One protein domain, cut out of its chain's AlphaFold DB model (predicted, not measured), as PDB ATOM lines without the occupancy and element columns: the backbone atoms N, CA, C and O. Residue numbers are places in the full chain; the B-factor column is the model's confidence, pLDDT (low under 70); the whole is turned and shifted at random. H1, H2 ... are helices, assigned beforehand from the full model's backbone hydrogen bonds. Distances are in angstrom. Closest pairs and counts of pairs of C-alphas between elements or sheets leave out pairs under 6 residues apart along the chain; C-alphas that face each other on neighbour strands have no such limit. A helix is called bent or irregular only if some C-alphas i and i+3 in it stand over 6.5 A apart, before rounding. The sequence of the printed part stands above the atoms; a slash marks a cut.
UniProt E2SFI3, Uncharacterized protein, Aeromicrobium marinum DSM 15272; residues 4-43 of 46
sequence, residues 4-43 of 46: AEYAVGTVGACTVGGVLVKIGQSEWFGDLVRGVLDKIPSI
ATOM      1  N   ALA A   4     -14.151 -17.657 -61.628       72.44
ATOM      2  CA  ALA A   4     -15.498 -18.063 -62.016       72.44
ATOM      3  C   ALA A   4     -16.236 -18.817 -60.896       72.44
ATOM      4  O   ALA A   4     -17.417 -18.570 -60.672       72.44
ATOM      5  N   GLU A   5     -15.551 -19.678 -60.141       69.88
ATOM      6  CA  GLU A   5     -16.156 -20.438 -59.038       69.88
ATOM      7  C   GLU A   5     -16.582 -19.524 -57.879       69.88
ATOM      8  O   GLU A   5     -17.639 -19.733 -57.290       69.88
ATOM      9  N   TYR A   6     -15.823 -18.460 -57.592       70.31
ATOM     10  CA  TYR A   6     -16.203 -17.467 -56.577       70.31
ATOM     11  C   TYR A   6     -17.403 -16.611 -57.008       70.31
ATOM     12  O   TYR A   6     -18.287 -16.322 -56.196       70.31
ATOM     13  N   ALA A   7     -17.466 -16.223 -58.285       76.50
ATOM     14  CA  ALA A   7     -18.587 -15.454 -58.821       76.50
ATOM     15  C   ALA A   7     -19.873 -16.296 -58.871       76.50
ATOM     16  O   ALA A   7     -20.919 -15.869 -58.390       76.50
ATOM     17  N   VAL A   8     -19.796 -17.531 -59.375       81.38
ATOM     18  CA  VAL A   8     -20.943 -18.451 -59.414       81.38
ATOM     19  C   VAL A   8     -21.353 -18.885 -58.003       81.38
ATOM     20  O   VAL A   8     -22.544 -18.973 -57.715       81.38
ATOM     21  N   GLY A   9     -20.394 -19.080 -57.094       84.44
ATOM     22  CA  GLY A   9     -20.660 -19.429 -55.699       84.44
ATOM     23  C   GLY A   9     -21.411 -18.334 -54.938       84.44
ATOM     24  O   GLY A   9     -22.393 -18.621 -54.253       84.44
ATOM     25  N   THR A  10     -21.004 -17.072 -55.097       86.25
ATOM     26  CA  THR A  10     -21.685 -15.930 -54.461       86.25
ATOM     27  C   THR A  10     -23.064 -15.673 -55.065       86.25
ATOM     28  O   THR A  10     -24.029 -15.523 -54.316       86.25
ATOM     29  N   VAL A  11     -23.205 -15.723 -56.395       89.19
ATOM     30  CA  VAL A  11     -24.514 -15.613 -57.067       89.19
ATOM     31  C   VAL A  11     -25.450 -16.750 -56.645       89.19
ATOM     32  O   VAL A  11     -26.620 -16.501 -56.349       89.19
ATOM     33  N   GLY A  12     -24.946 -17.981 -56.536       86.94
ATOM     34  CA  GLY A  12     -25.710 -19.128 -56.049       86.94
ATOM     35  C   GLY A  12     -26.190 -18.940 -54.608       86.94
ATOM     36  O   GLY A  12     -27.381 -19.084 -54.331       86.94
ATOM     37  N   ALA A  13     -25.294 -18.535 -53.704       88.31
ATOM     38  CA  ALA A  13     -25.627 -18.290 -52.301       88.31
ATOM     39  C   ALA A  13     -26.654 -17.158 -52.129       88.31
ATOM     40  O   ALA A  13     -27.627 -17.316 -51.389       88.31
ATOM     41  N   CYS A  14     -26.493 -16.042 -52.850       89.19
ATOM     42  CA  CYS A  14     -27.446 -14.930 -52.816       89.19
ATOM     43  C   CYS A  14     -28.809 -15.314 -53.408       89.19
ATOM     44  O   CYS A  14     -29.838 -14.865 -52.904       89.19
ATOM     45  N   THR A  15     -28.838 -16.173 -54.431       89.50
ATOM     46  CA  THR A  15     -30.089 -16.668 -55.026       89.50
ATOM     47  C   THR A  15     -30.855 -17.546 -54.038       89.50
ATOM     48  O   THR A  15     -32.037 -17.311 -53.797       89.50
ATOM     49  N   VAL A  16     -30.181 -18.510 -53.403       91.25
ATOM     50  CA  VAL A  16     -30.796 -19.377 -52.384       91.25
ATOM     51  C   VAL A  16     -31.250 -18.560 -51.172       91.25
ATOM     52  O   VAL A  16     -32.373 -18.738 -50.699       91.25
ATOM     53  N   GLY A  17     -30.431 -17.609 -50.712       88.44
ATOM     54  CA  GLY A  17     -30.797 -16.685 -49.636       88.44
ATOM     55  C   GLY A  17     -32.023 -15.835 -49.980       88.44
ATOM     56  O   GLY A  17     -32.934 -15.711 -49.165       88.44
ATOM     57  N   GLY A  18     -32.098 -15.313 -51.206       86.62
ATOM     58  CA  GLY A  18     -33.249 -14.551 -51.691       86.62
ATOM     59  C   GLY A  18     -34.534 -15.377 -51.731       86.62
ATOM     60  O   GLY A  18     -35.581 -14.892 -51.305       86.62
ATOM     61  N   VAL A  19     -34.458 -16.637 -52.173       88.25
ATOM     62  CA  VAL A  19     -35.599 -17.570 -52.170       88.25
ATOM     63  C   VAL A  19     -36.060 -17.872 -50.744       88.25
ATOM     64  O   VAL A  19     -37.257 -17.814 -50.470       88.25
ATOM     65  N   LEU A  20     -35.133 -18.120 -49.815       84.19
ATOM     66  CA  LEU A  20     -35.455 -18.360 -48.404       84.19
ATOM     67  C   LEU A  20     -36.117 -17.144 -47.746       84.19
ATOM     68  O   LEU A  20     -37.121 -17.297 -47.056       84.19
ATOM     69  N   VAL A  21     -35.611 -15.933 -48.001       85.75
ATOM     70  CA  VAL A  21     -36.225 -14.692 -47.502       85.75
ATOM     71  C   VAL A  21     -37.610 -14.481 -48.117       85.75
ATOM     72  O   VAL A  21     -38.544 -14.133 -47.400       85.75
ATOM     73  N   LYS A  22     -37.779 -14.743 -49.419       83.00
ATOM     74  CA  LYS A  22     -39.084 -14.685 -50.102       83.00
ATOM     75  C   LYS A  22     -40.096 -15.656 -49.496       83.00
ATOM     76  O   LYS A  22     -41.249 -15.277 -49.300       83.00
ATOM     77  N   ILE A  23     -39.676 -16.881 -49.185       84.19
ATOM     78  CA  ILE A  23     -40.520 -17.883 -48.525       84.19
ATOM     79  C   ILE A  23     -40.857 -17.433 -47.099       84.19
ATOM     80  O   ILE A  23     -42.019 -17.479 -46.715       84.19
ATOM     81  N   GLY A  24     -39.882 -16.914 -46.347       80.88
ATOM     82  CA  GLY A  24     -40.106 -16.386 -44.998       80.88
ATOM     83  C   GLY A  24     -41.040 -15.170 -44.945       80.88
ATOM     84  O   GLY A  24     -41.782 -15.014 -43.983       80.88
ATOM     85  N   GLN A  25     -41.038 -14.327 -45.985       78.75
ATOM     86  CA  GLN A  25     -41.958 -13.188 -46.130       78.75
ATOM     87  C   GLN A  25     -43.319 -13.565 -46.728       78.75
ATOM     88  O   GLN A  25     -44.196 -12.709 -46.832       78.75
ATOM     89  N   SER A  26     -43.504 -14.810 -47.165       78.25
ATOM     90  CA  SER A  26     -44.786 -15.240 -47.715       78.25
ATOM     91  C   SER A  26     -45.825 -15.338 -46.597       78.25
ATOM     92  O   SER A  26     -45.550 -15.923 -45.550       78.25
ATOM     93  N   GLU A  27     -47.031 -14.812 -46.837       72.44
ATOM     94  CA  GLU A  27     -48.158 -14.845 -45.885       72.44
ATOM     95  C   GLU A  27     -48.410 -16.258 -45.335       72.44
ATOM     96  O   GLU A  27     -48.560 -16.433 -44.130       72.44
ATOM     97  N   TRP A  28     -48.298 -17.278 -46.192       77.06
ATOM     98  CA  TRP A  28     -48.416 -18.689 -45.811       77.06
ATOM     99  C   TRP A  28     -47.428 -19.132 -44.715       77.06
ATOM    100  O   TRP A  28     -47.796 -19.904 -43.830       77.06
ATOM    101  N   PHE A  29     -46.180 -18.649 -44.744       74.94
ATOM    102  CA  PHE A  29     -45.183 -18.990 -43.724       74.94
ATOM    103  C   PHE A  29     -45.473 -18.265 -42.405       74.94
ATOM    104  O   PHE A  29     -45.318 -18.844 -41.331       74.94
ATOM    105  N   GLY A  30     -45.958 -17.023 -42.484       77.44
ATOM    106  CA  GLY A  30     -46.432 -16.267 -41.327       77.44
ATOM    107  C   GLY A  30     -47.620 -16.936 -40.631       77.44
ATOM    108  O   GLY A  30     -47.602 -17.074 -39.407       77.44
ATOM    109  N   ASP A  31     -48.610 -17.407 -41.391       80.50
ATOM    110  CA  ASP A  31     -49.754 -18.161 -40.860       80.50
ATOM    111  C   ASP A  31     -49.338 -19.507 -40.260       80.50
ATOM    112  O   ASP A  31     -49.845 -19.898 -39.208       80.50
ATOM    113  N   LEU A  32     -48.358 -20.192 -40.859       79.44
ATOM    114  CA  LEU A  32     -47.821 -21.440 -40.318       79.44
ATOM    115  C   LEU A  32     -47.084 -21.217 -38.988       79.44
ATOM    116  O   LEU A  32     -47.326 -21.941 -38.023       79.44
ATOM    117  N   VAL A  33     -46.231 -20.192 -38.900       81.12
ATOM    118  CA  VAL A  33     -45.530 -19.837 -37.654       81.12
ATOM    119  C   VAL A  33     -46.515 -19.379 -36.580       81.12
ATOM    120  O   VAL A  33     -46.387 -19.800 -35.433       81.12
ATOM    121  N   ARG A  34     -47.527 -18.576 -36.932       80.00
ATOM    122  CA  ARG A  34     -48.602 -18.193 -36.003       80.00
ATOM    123  C   ARG A  34     -49.395 -19.407 -35.530       80.00
ATOM    124  O   ARG A  34     -49.600 -19.532 -34.333       80.00
ATOM    125  N   GLY A  35     -49.760 -20.329 -36.419       80.69
ATOM    126  CA  GLY A  35     -50.464 -21.562 -36.055       80.69
ATOM    127  C   GLY A  35     -49.654 -22.470 -35.123       80.69
ATOM    128  O   GLY A  35     -50.214 -23.080 -34.214       80.69
ATOM    129  N   VAL A  36     -48.330 -22.531 -35.294       80.38
ATOM    130  CA  VAL A  36     -47.431 -23.255 -34.378       80.38
ATOM    131  C   VAL A  36     -47.298 -22.520 -33.041       80.38
ATOM    132  O   VAL A  36     -47.402 -23.151 -31.991       80.38
ATOM    133  N   LEU A  37     -47.119 -21.197 -33.058       79.62
ATOM    134  CA  LEU A  37     -47.036 -20.375 -31.848       79.62
ATOM    135  C   LEU A  37     -48.335 -20.354 -31.044       79.62
ATOM    136  O   LEU A  37     -48.250 -20.284 -29.830       79.62
ATOM    137  N   ASP A  38     -49.499 -20.462 -31.678       77.31
ATOM    138  CA  ASP A  38     -50.806 -20.548 -31.012       77.31
ATOM    139  C   ASP A  38     -51.023 -21.930 -30.360       77.31
ATOM    140  O   ASP A  38     -51.601 -22.058 -29.282       77.31
ATOM    141  N   LYS A  39     -50.447 -22.984 -30.955       72.00
ATOM    142  CA  LYS A  39     -50.438 -24.346 -30.392       72.00
ATOM    143  C   LYS A  39     -49.463 -24.511 -29.220       72.00
ATOM    144  O   LYS A  39     -49.700 -25.358 -28.360       72.00
ATOM    145  N   ILE A  40     -48.392 -23.724 -29.145       71.44
ATOM    146  CA  ILE A  40     -47.390 -23.806 -28.064       71.44
ATOM    147  C   ILE A  40     -47.959 -23.505 -26.659       71.44
ATOM    148  O   ILE A  40     -47.740 -24.328 -25.768       71.44
ATOM    149  N   PRO A  41     -48.719 -22.420 -26.408       70.81
ATOM    150  CA  PRO A  41     -49.314 -22.168 -25.096       70.81
ATOM    151  C   PRO A  41     -50.389 -23.197 -24.724       70.81
ATOM    152  O   PRO A  41     -50.682 -23.341 -23.548       70.81
ATOM    153  N   SER A  42     -50.937 -23.957 -25.682       64.56
ATOM    154  CA  SER A  42     -51.845 -25.080 -25.381       64.56
ATOM    155  C   SER A  42     -51.127 -26.357 -24.909       64.56
ATOM    156  O   SER A  42     -51.769 -27.259 -24.375       64.56
ATOM    157  N   ILE A  43     -49.804 -26.441 -25.106       62.78
ATOM    158  CA  ILE A  43     -48.943 -27.561 -24.679       62.78
ATOM    159  C   ILE A  43     -48.150 -27.210 -23.409       62.78
ATOM    160  O   ILE A  43     -47.713 -28.114 -22.699       62.78
TER     161      ILE A  43
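This is residues 4 to 43 of the 46 residues of an uncharacterized protein of Aeromicrobium marinum DSM 15272 (UniProt E2SFI3). Two helices follow each other end to end and make a wide, open V, with the corner at the two residues between them. The helices do not fold back on each other: H1 makes the longer arm, in which residues 4 to 23 stand free, and H2 the shorter one, in which residues 27 to 32 and 34 to 43 stand free. The printed part has 40 residues with two named helices, H1 then H2, and no named strand; its class is all helix. It is extended, with a radius of gyration of the C-alphas of 16.0 A, and its C-alphas span 52 by 19 by 6 A, the outline of a rod.

Find C-alpha 4 at (-15.498, -18.063, -62.016); from there H1 runs through residues 4 to 24, 30.0 A from first to last C-alpha, and ends at C-alpha 24 at (-40.106, -16.386, -44.998). Pass Gln 25 and Ser 26, and H2 begins at Glu 27. It holds residues 27 to 43, 24.7 A from first to last C-alpha, and ends at C-alpha 43 at (-48.943, -27.561, -24.679). H2 is neither bent nor irregular, but only just: C-alphas 38 and 41 are 6.3 A apart.

Look at Ile 23 and Phe 29, whose C-alphas are the closest of the two helices at 6.8 A. H1 and H2 are close but not clearly touching, with 2 pairs of C-alphas within 8 A. Their lines stand at a steep tilt of 60 degrees, and they run the same way. Their centres are 27.8 A apart. In H1 every O i to N i+4 pair is within hydrogen-bond range; in H2 it is 11 of 13.

The two C-alphas farthest apart are those of Ala 4 and Ser 42, at 52.1 A. The printed part has no cut, and the link from H1 to H2 is tight. In the B-factor column you will find a mean pLDDT of 79.9 for the printed part of this model, with residue 5 and residues 42 to 43 under 70.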